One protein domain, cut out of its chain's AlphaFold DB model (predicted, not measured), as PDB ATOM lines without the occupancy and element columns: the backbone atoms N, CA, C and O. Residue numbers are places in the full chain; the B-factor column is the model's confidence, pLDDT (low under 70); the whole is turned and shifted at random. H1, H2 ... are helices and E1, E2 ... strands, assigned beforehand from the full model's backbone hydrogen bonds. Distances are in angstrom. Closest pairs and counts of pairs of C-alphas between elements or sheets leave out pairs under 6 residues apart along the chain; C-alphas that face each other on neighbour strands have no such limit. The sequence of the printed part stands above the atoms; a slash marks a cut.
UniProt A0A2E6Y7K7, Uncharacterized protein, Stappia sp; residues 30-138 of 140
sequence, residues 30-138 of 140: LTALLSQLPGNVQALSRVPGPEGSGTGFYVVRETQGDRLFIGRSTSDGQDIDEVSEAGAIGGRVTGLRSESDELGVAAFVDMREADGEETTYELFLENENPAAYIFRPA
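AT A GLANCE: This is residues 30 to 138 of the 140 residues of an uncharacterized protein of Stappia sp (UniProt A0A2E6Y7K7). Two four-stranded sheets, E1 to E4 and E5 to E8, are stacked face to face as a sandwich, their strands running nearly along each other. The short helix H2 sits between the two sheets where the chain passes from E4 to E5, and the short helix H1 covers part of the first sheet on its side away from the second. You have 109 residues, with two named helices and eight named strands in the order H1 E1 E2 E3 E4 H2 E5 E6 E7 E8; the class is mostly strand. Each sheet is antiparallel, in the order E1 E2 E3 E4 and E5 E6 E7 E8. The whole is compact, with a radius of gyration of the C-alphas of 13.5 A and spans of 37 by 32 by 19 A.

IN THESE COORDINATES: In the first sheet, find E1 at residues 41 to 48, 20.5 A long, E2 at 55 to 62, 22.9 A, E3 at 66 to 74, 25.5 A, and E4 at 77 to 82, 16.9 A. In the second, E5 is residues 92 to 100, 24.2 A, E6 is 104 to 112, 25.7 A, E7 is 118 to 126, 25.7 A, and E8 is 133 to 137, 13.4 A. E5 bends by 54 degrees at residue 95. H1, residues 30 to 36, begins at C-alpha 30 at (275.047, 301.172, 167.219); H2 is residues 84 to 89. E8 ends at C-alpha 137 at (248.777, 299.936, 172.413).

HOW THE PARTS SIT: Look first at E1 E2 E3 E4, a meander, each strand the antiparallel neighbour of the one before; it is strongly twisted. N 45 and O 59 of the hairpin E1 and E2 are 2.9 A apart, N 58 and O 69 of E2 and E3 2.9 A, and N 72 and O 79 of E3 and E4 2.8 A, within hydrogen-bond range. E5 E6 E7 E8 is a second meander, also strongly twisted: see N 97 and O 108 at 3.0 A, N 107 and O 123 at 2.8 A, and N 124 and O 134 at 2.9 A. The facing parts of the sheets are 10.8 A centre to centre, their strands at 20 degrees. The closest C-alphas of E2 and E5 are Val 59 and Val 93, 7.6 A; the edge strands E4 and E8 are apart. H2 is on the second sheet, over E7 at a height of 8.4 A, and only grazes the first; its closest C-alpha pair with E3 is Gly 87 and Arg 67, 5.0 A. H1 is on the first sheet, with Leu 30 and Gln 78 of E4 the closest C-alphas at 7.0 A. In H1 and H2 every O i to N i+4 pair is within hydrogen-bond range.

THE WHOLE: The C-alphas farthest apart are those of Ser 75 and Asp 115, 42.7 A. The printed part has no cut, and no link is long. The mean pLDDT of the printed part is 88.4; look for values under 70 at residues 130 to 131.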
ATOM      1  N   LEU A  30     274.968 302.179 166.162       71.69
ATOM      2  CA  LEU A  30     275.047 301.172 167.219       71.69
ATOM      3  C   LEU A  30     276.277 301.329 168.123       71.69
ATOM      4  O   LEU A  30     276.154 301.232 169.340       71.69
ATOM      5  N   THR A  31     277.455 301.595 167.564       71.00
ATOM      6  CA  THR A  31     278.677 301.855 168.342       71.00
ATOM      7  C   THR A  31     278.551 303.161 169.130       71.00
ATOM      8  O   THR A  31     278.976 303.230 170.287       71.00
ATOM      9  N   ALA A  32     277.921 304.185 168.541       73.50
ATOM     10  CA  ALA A  32     277.611 305.432 169.238       73.50
ATOM     11  C   ALA A  32     276.614 305.212 170.388       73.50
ATOM     12  O   ALA A  32     276.891 305.648 171.505       73.50
ATOM     13  N   LEU A  33     275.528 304.465 170.157       78.38
ATOM     14  CA  LEU A  33     274.562 304.068 171.182       78.38
ATOM     15  C   LEU A  33     275.272 303.345 172.327       78.38
ATOM     16  O   LEU A  33     275.184 303.782 173.467       78.38
ATOM     17  N   LEU A  34     276.039 302.294 172.018       76.19
ATOM     18  CA  LEU A  34     276.800 301.509 172.995       76.19
ATOM     19  C   LEU A  34     277.743 302.367 173.849       76.19
ATOM     20  O   LEU A  34     277.927 302.079 175.027       76.19
ATOM     21  N   SER A  35     278.316 303.425 173.271       76.94
ATOM     22  CA  SER A  35     279.204 304.354 173.981       76.94
ATOM     23  C   SER A  35     278.455 305.340 174.887       76.94
ATOM     24  O   SER A  35     279.054 305.908 175.798       76.94
ATOM     25  N   GLN A  36     277.163 305.560 174.636       78.50
ATOM     26  CA  GLN A  36     276.280 306.430 175.419       78.50
ATOM     27  C   GLN A  36     275.480 305.665 176.478       78.50
ATOM     28  O   GLN A  36     274.843 306.283 177.334       78.50
ATOM     29  N   LEU A  37     275.500 304.329 176.433       78.06
ATOM     30  CA  LEU A  37     274.777 303.510 177.389       78.06
ATOM     31  C   LEU A  37     275.336 303.702 178.808       78.06
ATOM     32  O   LEU A  37     276.546 303.578 179.027       78.06
ATOM     33  N   PRO A  38     274.474 303.992 179.794       73.25
ATOM     34  CA  PRO A  38     274.911 304.184 181.167       73.25
ATOM     35  C   PRO A  38     275.426 302.868 181.776       73.25
ATOM     36  O   PRO A  38     275.056 301.767 181.370       73.25
ATOM     37  N   GLY A  39     276.289 302.959 182.791       70.44
ATOM     38  CA  GLY A  39     276.943 301.785 183.396       70.44
ATOM     39  C   GLY A  39     276.006 300.786 184.101       70.44
ATOM     40  O   GLY A  39     276.474 299.774 184.611       70.44
ATOM     41  N   ASN A  40     274.701 301.063 184.160       79.25
ATOM     42  CA  ASN A  40     273.652 300.191 184.697       79.25
ATOM     43  C   ASN A  40     272.993 299.289 183.634       79.25
ATOM     44  O   ASN A  40     272.019 298.602 183.961       79.25
ATOM     45  N   VAL A  41     273.490 299.274 182.393       85.38
ATOM     46  CA  VAL A  41     273.027 298.331 181.369       85.38
ATOM     47  C   VAL A  41     273.395 296.900 181.749       85.38
ATOM     48  O   VAL A  41     274.550 296.574 182.009       85.38
ATOM     49  N   GLN A  42     272.385 296.034 181.771       86.25
ATOM     50  CA  GLN A  42     272.521 294.617 182.100       86.25
ATOM     51  C   GLN A  42     272.580 293.739 180.850       86.25
ATOM     52  O   GLN A  42     273.243 292.705 180.860       86.25
ATOM     53  N   ALA A  43     271.863 294.122 179.791       87.00
ATOM     54  CA  ALA A  43     271.832 293.390 178.530       87.00
ATOM     55  C   ALA A  43     271.441 294.304 177.364       87.00
ATOM     56  O   ALA A  43     270.726 295.288 177.548       87.00
ATOM     57  N   LEU A  44     271.871 293.929 176.161       89.56
ATOM     58  CA  LEU A  44     271.414 294.494 174.896       89.56
ATOM     59  C   LEU A  44     270.929 293.343 174.013       89.56
ATOM     60  O   LEU A  44     271.660 292.376 173.803       89.56
ATOM     61  N   SER A  45     269.716 293.463 173.486       89.12
ATOM     62  CA  SER A  45     269.172 292.560 172.475       89.12
ATOM     63  C   SER A  45     268.912 293.326 171.186       89.12
ATOM     64  O   SER A  45     268.479 294.476 171.226       89.12
ATOM     65  N   ARG A  46     269.159 292.681 170.045       89.00
ATOM     66  CA  ARG A  46     268.812 293.198 168.722       89.00
ATOM     67  C   ARG A  46     267.837 292.236 168.066       89.00
ATOM     68  O   ARG A  46     268.147 291.053 167.935       89.00
ATOM     69  N   VAL A  47     266.721 292.764 167.586       87.88
ATOM     70  CA  VAL A  47     265.824 292.052 166.682       87.88
ATOM     71  C   VAL A  47     265.977 292.672 165.295       87.88
ATOM     72  O   VAL A  47     265.778 293.881 165.147       87.88
ATOM     73  N   PRO A  48     266.407 291.898 164.285       84.88
ATOM     74  CA  PRO A  48     266.450 292.405 162.923       84.88
ATOM     75  C   PRO A  48     265.030 292.755 162.476       84.88
ATOM     76  O   PRO A  48     264.095 292.012 162.770       84.88
ATOM     77  N   GLY A  49     264.876 293.879 161.779       88.00
ATOM     78  CA  GLY A  49     263.620 294.196 161.122       88.00
ATOM     79  C   GLY A  49     263.392 293.317 159.888       88.00
ATOM     80  O   GLY A  49     264.221 292.454 159.566       88.00
ATOM     81  N   PRO A  50     262.279 293.546 159.176       88.19
ATOM     82  CA  PRO A  50     261.955 292.820 157.954       88.19
ATOM     83  C   PRO A  50     263.057 292.953 156.899       88.19
ATOM     84  O   PRO A  50     263.715 293.994 156.791       88.19
ATOM     85  N   GLU A  51     263.267 291.898 156.113       86.94
ATOM     86  CA  GLU A  51     264.287 291.879 155.063       86.94
ATOM     87  C   GLU A  51     264.090 293.042 154.079       86.94
ATOM     88  O   GLU A  51     262.972 293.363 153.686       86.94
ATOM     89  N   GLY A  52     265.182 293.711 153.701       83.44
ATOM     90  CA  GLY A  52     265.142 294.836 152.760       83.44
ATOM     91  C   GLY A  52     264.646 296.168 153.339       83.44
ATOM     92  O   GLY A  52     264.831 297.188 152.685       83.44
ATOM     93  N   SER A  53     264.103 296.198 154.562       84.38
ATOM     94  CA  SER A  53     263.623 297.444 155.188       84.38
ATOM     95  C   SER A  53     264.739 298.402 155.615       84.38
ATOM     96  O   SER A  53     264.511 299.597 155.762       84.38
ATOM     97  N   GLY A  54     265.941 297.878 155.876       86.31
ATOM     98  CA  GLY A  54     267.017 298.650 156.505       86.31
ATOM     99  C   GLY A  54     266.747 299.005 157.974       86.31
ATOM    100  O   GLY A  54     267.526 299.747 158.566       86.31
ATOM    101  N   THR A  55     265.685 298.467 158.580       89.44
ATOM    102  CA  THR A  55     265.292 298.742 159.966       89.44
ATOM    103  C   THR A  55     265.716 297.603 160.895       89.44
ATOM    104  O   THR A  55     265.746 296.428 160.524       89.44
ATOM    105  N   GLY A  56     266.055 297.936 162.136       91.44
ATOM    106  CA  GLY A  56     266.246 296.988 163.228       91.44
ATOM    107  C   GLY A  56     265.815 297.589 164.557       91.44
ATOM    108  O   GLY A  56     265.742 298.805 164.701       91.44
ATOM    109  N   PHE A  57     265.556 296.733 165.536       93.38
ATOM    110  CA  PHE A  57     265.070 297.136 166.851       93.38
ATOM    111  C   PHE A  57     266.048 296.691 167.926       93.38
ATOM    112  O   PHE A  57     266.599 295.588 167.866       93.38
ATOM    113  N   TYR A  58     266.265 297.547 168.916       93.06
ATOM    114  CA  TYR A  58     267.233 297.320 169.978       93.06
ATOM    115  C   TYR A  58     266.558 297.493 171.326       93.06
ATOM    116  O   TYR A  58     265.905 298.500 171.573       93.06
ATOM    117  N   VAL A  59     266.750 296.520 172.209       94.00
ATOM    118  CA  VAL A  59     266.255 296.566 173.583       94.00
ATOM    119  C   VAL A  59     267.448 296.623 174.517       94.00
ATOM    120  O   VAL A  59     268.241 295.680 174.581       94.00
ATOM    121  N   VAL A  60     267.563 297.718 175.255       93.62
ATOM    122  CA  VAL A  60     268.565 297.901 176.303       93.62
ATOM    123  C   VAL A  60     267.901 297.628 177.640       93.62
ATOM    124  O   VAL A  60     266.989 298.341 178.049       93.62
ATOM    125  N   ARG A  61     268.364 296.597 178.344       92.38
ATOM    126  CA  ARG A  61     267.877 296.267 179.681       92.38
ATOM    127  C   ARG A  61     268.651 297.038 180.734       92.38
ATOM    128  O   ARG A  61     269.857 296.841 180.881       92.38
ATOM    129  N   GLU A  62     267.940 297.821 181.530       91.06
ATOM    130  CA  GLU A  62     268.478 298.524 182.690       91.06
ATOM    131  C   GLU A  62     267.838 298.023 183.994       91.06
ATOM    132  O   GLU A  62     266.857 297.278 184.005       91.06
ATOM    133  N   THR A  63     268.370 298.436 185.142       88.12
ATOM    134  CA  THR A  63     267.803 298.084 186.457       88.12
ATOM    135  C   THR A  63     266.353 298.526 186.637       88.12
ATOM    136  O   THR A  63     265.590 297.799 187.267       88.12
ATOM    137  N   GLN A  64     265.960 299.665 186.066       87.31
ATOM    138  CA  GLN A  64     264.645 300.278 186.296       87.31
ATOM    139  C   GLN A  64     263.595 299.912 185.244       87.31
ATOM    140  O   GLN A  64     262.413 299.957 185.544       87.31
ATOM    141  N   GLY A  65     264.018 299.501 184.051       91.56
ATOM    142  CA  GLY A  65     263.133 299.197 182.932       91.56
ATOM    143  C   GLY A  65     263.949 298.848 181.695       91.56
ATOM    144  O   GLY A  65     265.183 298.890 181.726       91.56
ATOM    145  N   ASP A  66     263.269 298.442 180.636       94.19
ATOM    146  CA  ASP A  66     263.881 298.253 179.329       94.19
ATOM    147  C   ASP A  66     263.658 299.518 178.480       94.19
ATOM    148  O   ASP A  66     262.595 300.132 178.533       94.19
ATOM    149  N   ARG A  67     264.667 299.913 177.700       93.88
ATOM    150  CA  ARG A  67     264.592 301.007 176.720       93.88
ATOM    151  C   ARG A  67     264.590 300.423 175.317       93.88
ATOM    152  O   ARG A  67     265.316 299.462 175.052       93.88
ATOM    153  N   LEU A  68     263.791 301.006 174.433       95.00
ATOM    154  CA  LEU A  68     263.624 300.556 173.056       95.00
ATOM    155  C   LEU A  68     264.209 301.588 172.097       95.00
ATOM    156  O   LEU A  68     263.972 302.783 172.253       95.00
ATOM    157  N   PHE A  69     264.938 301.119 171.092       94.06
ATOM    158  CA  PHE A  69     265.502 301.961 170.046       94.06
ATOM    159  C   PHE A  69     265.214 301.383 168.665       94.06
ATOM    160  O   PHE A  69     265.185 300.163 168.473       94.06
ATOM    161  N   ILE A  70     265.066 302.278 167.700       93.44
ATOM    162  CA  ILE A  70     264.972 301.985 166.277       93.44
ATOM    163  C   ILE A  70     266.343 302.266 165.681       93.44
ATOM    164  O   ILE A  70     266.868 303.356 165.859       93.44
ATOM    165  N   GLY A  71     266.917 301.314 164.954       90.94
ATOM    166  CA  GLY A  71     268.064 301.574 164.092       90.94
ATOM    167  C   GLY A  71     267.663 301.542 162.627       90.94
ATOM    168  O   GLY A  71     267.041 300.578 162.186       90.94
ATOM    169  N   ARG A  72     268.062 302.563 161.873       88.25
ATOM    170  CA  ARG A  72     267.738 302.747 160.456       88.25
ATOM    171  C   ARG A  72     269.029 302.836 159.655       88.25
ATOM    172  O   ARG A  72     269.911 303.626 159.978       88.25
ATOM    173  N   SER A  73     269.176 302.009 158.629       85.44
ATOM    174  CA  SER A  73     270.295 302.107 157.696       85.44
ATOM    175  C   SER A  73     270.127 303.344 156.816       85.44
ATOM    176  O   SER A  73     269.104 303.516 156.159       85.44
ATOM    177  N   THR A  74     271.144 304.197 156.789       80.69
ATOM    178  CA  THR A  74     271.213 305.405 155.964       80.69
ATOM    179  C   THR A  74     272.423 305.328 155.030       80.69
ATOM    180  O   THR A  74     273.279 304.451 155.160       80.69
ATOM    181  N   SER A  75     272.516 306.250 154.070       77.50
ATOM    182  CA  SER A  75     273.693 306.385 153.197       77.50
ATOM    183  C   SER A  75     274.993 306.627 153.966       77.50
ATOM    184  O   SER A  75     276.063 306.255 153.489       77.50
ATOM    185  N   ASP A  76     274.891 307.235 155.147       76.69
ATOM    186  CA  ASP A  76     276.017 307.686 155.964       76.69
ATOM    187  C   ASP A  76     276.309 306.748 157.150       76.69
ATOM    188  O   ASP A  76     277.221 307.012 157.934       76.69
ATOM    189  N   GLY A  77     275.571 305.636 157.279       80.31
ATOM    190  CA  GLY A  77     275.774 304.630 158.319       80.31
ATOM    191  C   GLY A  77     274.465 304.094 158.889       80.31
ATOM    192  O   GLY A  77     273.554 303.715 158.158       80.31
ATOM    193  N   GLN A  78     274.385 304.024 160.215       81.25
ATOM    194  CA  GLN A  78     273.160 303.664 160.921       81.25
ATOM    195  C   GLN A  78     272.728 304.834 161.800       81.25
ATOM    196  O   GLN A  78     273.516 305.298 162.619       81.25
ATOM    197  N   ASP A  79     271.488 305.279 161.639       86.44
ATOM    198  CA  ASP A  79     270.825 306.218 162.539       86.44
ATOM    199  C   ASP A  79     270.122 305.439 163.655       86.44
ATOM    200  O   ASP A  79     269.623 304.338 163.398       86.44
ATOM    201  N   ILE A  80     270.122 305.958 164.883       88.06
ATOM    202  CA  ILE A  80     269.472 305.308 166.028       88.06
ATOM    203  C   ILE A  80     268.649 306.318 166.816       88.06
ATOM    204  O   ILE A  80     269.199 307.276 167.357       88.06
ATOM    205  N   ASP A  81     267.367 306.009 166.987       89.88
ATOM    206  CA  ASP A  81     266.423 306.812 167.759       89.88
ATOM    207  C   ASP A  81     265.860 306.020 168.925       89.88
ATOM    208  O   ASP A  81     265.541 304.836 168.803       89.88
ATOM    209  N   GLU A  82     265.695 306.688 170.059       92.19
ATOM    210  CA  GLU A  82     264.999 306.121 171.204       92.19
ATOM    211  C   GLU A  82     263.485 306.267 171.054       92.19
ATOM    212  O   GLU A  82     262.973 307.359 170.800       92.19
ATOM    213  N   VAL A  83     262.766 305.176 171.317       94.31
ATOM    214  CA  VAL A  83     261.314 305.185 171.492       94.31
ATOM    215  C   VAL A  83     261.024 305.638 172.919       94.31
ATOM    216  O   VAL A  83     260.947 304.834 173.853       94.31
ATOM    217  N   SER A  84     260.921 306.953 173.100       92.56
ATOM    218  CA  SER A  84     260.848 307.587 174.424       92.56
ATOM    219  C   SER A  84     259.649 307.100 175.249       92.56
ATOM    220  O   SER A  84     259.731 306.974 176.470       92.56
ATOM    221  N   GLU A  85     258.544 306.772 174.584       94.50
ATOM    222  CA  GLU A  85     257.317 306.251 175.182       94.50
ATOM    223  C   GLU A  85     257.531 304.884 175.838       94.50
ATOM    224  O   GLU A  85     257.022 304.646 176.932       94.50
ATOM    225  N   ALA A  86     258.336 304.007 175.228       92.06
ATOM    226  CA  ALA A  86     258.680 302.715 175.817       92.06
ATOM    227  C   ALA A  86     259.486 302.895 177.113       92.06
ATOM    228  O   ALA A  86     259.220 302.232 178.117       92.06
ATOM    229  N   GLY A  87     260.423 303.851 177.121       90.19
ATOM    230  CA  GLY A  87     261.165 304.225 178.326       90.19
ATOM    231  C   GLY A  87     260.266 304.806 179.422       90.19
ATOM    232  O   GLY A  87     260.451 304.493 180.597       90.19
ATOM    233  N   ALA A  88     259.260 305.603 179.048       91.56
ATOM    234  CA  ALA A  88     258.307 306.198 179.985       91.56
ATOM    235  C   ALA A  88     257.391 305.165 180.665       91.56
ATOM    236  O   ALA A  88     257.011 305.369 181.818       91.56
ATOM    237  N   ILE A  89     257.071 304.054 179.989       91.88
ATOM    238  CA  ILE A  89     256.341 302.924 180.590       91.88
ATOM    239  C   ILE A  89     257.183 302.260 181.691       91.88
ATOM    240  O   ILE A  89     256.647 301.810 182.701       91.88
ATOM    241  N   GLY A  90     258.509 302.188 181.519       90.88
ATOM    242  CA  GLY A  90     259.413 301.587 182.510       90.88
ATOM    243  C   GLY A  90     259.232 300.070 182.691       90.88
ATOM    244  O   GLY A  90     259.663 299.506 183.696       90.88
ATOM    245  N   GLY A  91     258.586 299.404 181.731       93.44
ATOM    246  CA  GLY A  91     258.299 297.971 181.762       93.44
ATOM    247  C   GLY A  91     259.468 297.088 181.320       93.44
ATOM    248  O   GLY A  91     260.590 297.540 181.075       93.44
ATOM    249  N   ARG A  92     259.200 295.785 181.207       95.56
ATOM    250  CA  ARG A  92     260.114 294.785 180.635       95.56
ATOM    251  C   ARG A  92     259.606 294.316 179.291       95.56
ATOM    252  O   ARG A  92     258.482 293.840 179.218       95.56
ATOM    253  N   VAL A  93     260.460 294.353 178.275       95.56
ATOM    254  CA  VAL A  93     260.155 293.707 177.001       95.56
ATOM    255  C   VAL A  93     260.269 292.196 177.195       95.56
ATOM    256  O   VAL A  93     261.317 291.680 177.606       95.56
ATOM    257  N   THR A  94     259.172 291.492 176.942       95.38
ATOM    258  CA  THR A  94     259.061 290.028 177.037       95.38
ATOM    259  C   THR A  94     259.045 289.378 175.656       95.38
ATOM    260  O   THR A  94     259.529 288.254 175.509       95.38
ATOM    261  N   GLY A  95     258.597 290.113 174.637       94.62
ATOM    262  CA  GLY A  95     258.572 289.698 173.242       94.62
ATOM    263  C   GLY A  95     258.728 290.886 172.298       94.62
ATOM    264  O   GLY A  95     258.287 291.994 172.591       94.62
ATOM    265  N   LEU A  96     259.388 290.663 171.160       95.25
ATOM    266  CA  LEU A  96     259.467 291.649 170.086       95.25
ATOM    267  C   LEU A  96     259.500 290.935 168.736       95.25
ATOM    268  O   LEU A  96     260.354 290.079 168.499       95.25
ATOM    269  N   ARG A  97     258.554 291.282 167.866       94.38
ATOM    270  CA  ARG A  97     258.477 290.803 166.480       94.38
ATOM    271  C   ARG A  97     258.272 291.979 165.539       94.38
ATOM    272  O   ARG A  97     257.796 293.022 165.974       94.38
ATOM    273  N   SER A  98     258.607 291.808 164.269       93.44
ATOM    274  CA  SER A  98     258.423 292.852 163.265       93.44
ATOM    275  C   SER A  98     257.965 292.293 161.932       93.44
ATOM    276  O   SER A  98     258.389 291.205 161.540       93.44
ATOM    277  N   GLU A  99     257.174 293.081 161.222       93.38
ATOM    278  CA  GLU A  99     256.657 292.802 159.889       93.38
ATOM    279  C   GLU A  99     256.695 294.064 159.024       93.38
ATOM    280  O   GLU A  99     256.880 295.175 159.521       93.38
ATOM    281  N   SER A 100     256.590 293.882 157.712       91.88
ATOM    282  CA  SER A 100     256.550 294.971 156.738       91.88
ATOM    283  C   SER A 100     255.342 294.809 155.836       91.88
ATOM    284  O   SER A 100     255.061 293.694 155.389       91.88
ATOM    285  N   ASP A 101     254.713 295.924 155.500       87.94
ATOM    286  CA  ASP A 101     253.655 296.014 154.505       87.94
ATOM    287  C   ASP A 101     253.929 297.159 153.510       87.94
ATOM    288  O   ASP A 101     255.033 297.704 153.439       87.94
ATOM    289  N   GLU A 102     252.938 297.491 152.682       87.00
ATOM    290  CA  GLU A 102     253.050 298.562 151.685       87.00
ATOM    291  C   GLU A 102     253.198 299.957 152.322       87.00
ATOM    292  O   GLU A 102     253.762 300.863 151.707       87.00
ATOM    293  N   LEU A 103     252.709 300.133 153.553       86.75
ATOM    294  CA  LEU A 103     252.690 301.404 154.271       86.75
ATOM    295  C   LEU A 103     253.967 301.615 155.088       86.75
ATOM    296  O   LEU A 103     254.399 302.757 155.264       86.75
ATOM    297  N   GLY A 104     254.591 300.542 155.574       91.31
ATOM    298  CA  GLY A 104     255.746 300.681 156.444       91.31
ATOM    299  C   GLY A 104     256.267 299.404 157.085       91.31
ATOM    300  O   GLY A 104     256.038 298.282 156.635       91.31
ATOM    301  N   VAL A 105     257.003 299.610 158.174       93.06
ATOM    302  CA  VAL A 105     257.464 298.554 159.076       93.06
ATOM    303  C   VAL A 105     256.709 298.682 160.389       93.06
ATOM    304  O   VAL A 105     256.719 299.742 161.009       93.06
ATOM    305  N   ALA A 106     256.116 297.587 160.847       93.31
ATOM    306  CA  ALA A 106     255.541 297.479 162.176       93.31
ATOM    307  C   ALA A 106     256.423 296.587 163.055       93.31
ATOM    308  O   ALA A 106     256.924 295.550 162.616       93.31
ATOM    309  N   ALA A 107     256.592 296.962 164.317       94.75
ATOM    310  CA  ALA A 107     257.081 296.079 165.362       94.75
ATOM    311  C   ALA A 107     256.053 295.973 166.482       94.75
ATOM    312  O   ALA A 107     255.518 296.972 166.948       94.75
ATOM    313  N   PHE A 108     255.809 294.751 166.939       96.19
ATOM    314  CA  PHE A 108     254.942 294.483 168.074       96.19
ATOM    315  C   PHE A 108     255.802 294.124 169.273       96.19
ATOM    316  O   PHE A 108     256.585 293.168 169.224       96.19
ATOM    317  N   VAL A 109     255.659 294.916 170.327       96.69
ATOM    318  CA  VAL A 109     256.478 294.881 171.534       96.69
ATOM    319  C   VAL A 109     255.590 294.475 172.696       96.69
ATOM    320  O   VAL A 109     254.736 295.247 173.124       96.69
ATOM    321  N   ASP A 110     255.790 293.271 173.214       96.69
ATOM    322  CA  ASP A 110     255.114 292.842 174.436       96.69
ATOM    323  C   ASP A 110     255.874 293.425 175.623       96.69
ATOM    324  O   ASP A 110     257.067 293.155 175.813       96.69
ATOM    325  N   MET A 111     255.190 294.267 176.392       95.50
ATOM    326  CA  MET A 111     255.742 294.922 177.566       95.50
ATOM    327  C   MET A 111     254.984 294.492 178.809       95.50
ATOM    328  O   MET A 111     253.776 294.685 178.910       95.50
ATOM    329  N   ARG A 112     255.724 293.963 179.783       95.88
ATOM    330  CA  ARG A 112     255.218 293.689 181.124       95.88
ATOM    331  C   ARG A 112     255.505 294.859 182.056       95.88
ATOM    332  O   ARG A 112     256.674 295.174 182.299       95.88
ATOM    333  N   GLU A 113     254.457 295.470 182.586       91.00
ATOM    334  CA  GLU A 113     254.527 296.602 183.510       91.00
ATOM    335  C   GLU A 113     254.852 296.160 184.950       91.00
ATOM    336  O   GLU A 113     255.025 294.975 185.254       91.00
ATOM    337  N   ALA A 114     255.014 297.130 185.856       86.88
ATOM    338  CA  ALA A 114     255.414 296.875 187.242       86.88
ATOM    339  C   ALA A 114     254.350 296.122 188.065       86.88
ATOM    340  O   ALA A 114     254.696 295.453 189.040       86.88
ATOM    341  N   ASP A 115     253.079 296.224 187.679       89.69
ATOM    342  CA  ASP A 115     251.962 295.473 188.263       89.69
ATOM    343  C   ASP A 115     251.887 294.018 187.767       89.69
ATOM    344  O   ASP A 115     251.196 293.195 188.370       89.69
ATOM    345  N   GLY A 116     252.667 293.678 186.738       90.81
ATOM    346  CA  GLY A 116     252.729 292.355 186.135       90.81
ATOM    347  C   GLY A 116     251.791 292.157 184.945       90.81
ATOM    348  O   GLY A 116     251.870 291.087 184.339       90.81
ATOM    349  N   GLU A 117     250.968 293.148 184.593       93.56
ATOM    350  CA  GLU A 117     250.145 293.120 183.383       93.56
ATOM    351  C   GLU A 117     251.031 293.204 182.135       93.56
ATOM    352  O   GLU A 117     252.085 293.849 182.137       93.56
ATOM    353  N   GLU A 118     250.624 292.512 181.071       95.38
ATOM    354  CA  GLU A 118     251.334 292.498 179.794       95.38
ATOM    355  C   GLU A 118     250.478 293.158 178.714       95.38
ATOM    356  O   GLU A 118     249.362 292.722 178.430       95.38
ATOM    357  N   THR A 119     251.033 294.200 178.099       95.75
ATOM    358  CA  THR A 119     250.404 294.946 177.011       95.75
ATOM    359  C   THR A 119     251.275 294.838 175.767       95.75
ATOM    360  O   THR A 119     252.476 295.114 175.808       95.75
ATOM    361  N   THR A 120     250.676 294.461 174.637       96.75
ATOM    362  CA  THR A 120     251.340 294.545 173.333       96.75
ATOM    363  C   THR A 120     251.213 295.964 172.792       96.75
ATOM    364  O   THR A 120     250.108 296.491 172.647       96.75
ATOM    365  N   TYR A 121     252.340 296.565 172.437       96.12
ATOM    366  CA  TYR A 121     252.414 297.852 171.759       96.12
ATOM    367  C   TYR A 121     252.789 297.663 170.297       96.12
ATOM    368  O   TYR A 121     253.636 296.839 169.963       96.12
ATOM    369  N   GLU A 122     252.174 298.452 169.431       95.81
ATOM    370  CA  GLU A 122     252.547 298.617 168.036       95.81
ATOM    371  C   GLU A 122     253.491 299.817 167.915       95.81
ATOM    372  O   GLU A 122     253.157 300.932 168.322       95.81
ATOM    373  N   LEU A 123     254.663 299.568 167.339       95.38
ATOM    374  CA  LEU A 123     255.611 300.557 166.860       95.38
ATOM    375  C   LEU A 123     255.557 300.575 165.332       95.38
ATOM    376  O   LEU A 123     256.097 299.677 164.691       95.38
ATOM    377  N   PHE A 124     254.926 301.586 164.753       94.12
ATOM    378  CA  PHE A 124     254.789 301.714 163.304       94.12
ATOM    379  C   PHE A 124     255.725 302.789 162.751       94.12
ATOM    380  O   PHE A 124     255.779 303.898 163.287       94.12
ATOM    381  N   LEU A 125     256.444 302.461 161.679       92.81
ATOM    382  CA  LEU A 125     257.337 303.344 160.938       92.81
ATOM    383  C   LEU A 125     256.828 303.466 159.506       92.81
ATOM    384  O   LEU A 125     256.833 302.485 158.766       92.81
ATOM    385  N   GLU A 126     256.412 304.666 159.117       89.06
ATOM    386  CA  GLU A 126     255.859 304.926 157.788       89.06
ATOM    387  C   GLU A 126     256.972 305.068 156.739       89.06
ATOM    388  O   GLU A 126     257.973 305.751 156.967       89.06
ATOM    389  N   ASN A 127     256.783 304.472 155.560       81.12
ATOM    390  CA  ASN A 127     257.756 304.545 154.463       81.12
ATOM    391  C   ASN A 127     257.970 305.982 153.952       81.12
ATOM    392  O   ASN A 127     259.083 306.351 153.579       81.12
ATOM    393  N   GLU A 128     256.907 306.794 153.919       73.00
ATOM    394  CA  GLU A 128     256.940 308.167 153.396       73.00
ATOM    395  C   GLU A 128     257.561 309.168 154.381       73.00
ATOM    396  O   GLU A 128     258.056 310.222 153.972       73.00
ATOM    397  N   ASN A 129     257.592 308.827 155.672       75.38
ATOM    398  CA  ASN A 129     258.228 309.621 156.712       75.38
ATOM    399  C   ASN A 129     258.996 308.725 157.696       75.38
ATOM    400  O   ASN A 129     258.602 308.587 158.855       75.38
ATOM    401  N   PRO A 130     260.141 308.159 157.277       62.25
ATOM    402  CA  PRO A 130     260.879 307.179 158.071       62.25
ATOM    403  C   PRO A 130     261.489 307.767 159.350       62.25
ATOM    404  O   PRO A 130     262.039 307.021 160.157       62.25
ATOM    405  N   ALA A 131     261.457 309.096 159.521       67.75
ATOM    406  CA  ALA A 131     261.871 309.805 160.734       67.75
ATOM    407  C   ALA A 131     260.759 309.926 161.783       67.75
ATOM    408  O   ALA A 131     261.043 310.274 162.926       67.75
ATOM    409  N   ALA A 132     259.512 309.636 161.416       82.00
ATOM    410  CA  ALA A 132     258.403 309.559 162.347       82.00
ATOM    411  C   ALA A 132     258.086 308.094 162.658       82.00
ATOM    412  O   ALA A 132     258.017 307.247 161.766       82.00
ATOM    413  N   TYR A 133     257.857 307.810 163.935       91.75
ATOM    414  CA  TYR A 133     257.260 306.559 164.379       91.75
ATOM    415  C   TYR A 133     255.993 306.854 165.183       91.75
ATOM    416  O   TYR A 133     255.814 307.948 165.723       91.75
ATOM    417  N   ILE A 134     255.117 305.860 165.279       93.38
ATOM    418  CA  ILE A 134     253.958 305.872 166.170       93.38
ATOM    419  C   ILE A 134     254.117 304.704 167.133       93.38
ATOM    420  O   ILE A 134     254.239 303.568 166.687       93.38
ATOM    421  N   PHE A 135     254.094 304.979 168.437       94.81
ATOM    422  CA  PHE A 135     254.106 303.951 169.475       94.81
ATOM    423  C   PHE A 135     252.813 304.006 170.286       94.81
ATOM    424  O   PHE A 135     252.509 305.015 170.923       94.81
ATOM    425  N   ARG A 136     252.015 302.937 170.241       95.00
ATOM    426  CA  ARG A 136     250.687 302.892 170.876       95.00
ATOM    427  C   ARG A 136     250.298 301.466 171.261       95.00
ATOM    428  O   ARG A 136     250.847 300.532 170.688       95.00
ATOM    429  N   PRO A 137     249.338 301.263 172.178       94.81
ATOM    430  CA  PRO A 137     248.777 299.936 172.413       94.81
ATOM    431  C   PRO A 137     248.244 299.333 171.107       94.81
ATOM    432  O   PRO A 137     247.530 300.007 170.358       94.81
ATOM    433  N   ALA A 138     248.597 298.078 170.832       91.12
ATOM    434  CA  ALA A 138     248.068 297.354 169.688       91.12
ATOM    435  C   ALA A 138     246.558 297.145 169.883       91.12
ATOM    436  O   ALA A 138     246.100 296.775 170.965       91.12
TER     437      ALA A 138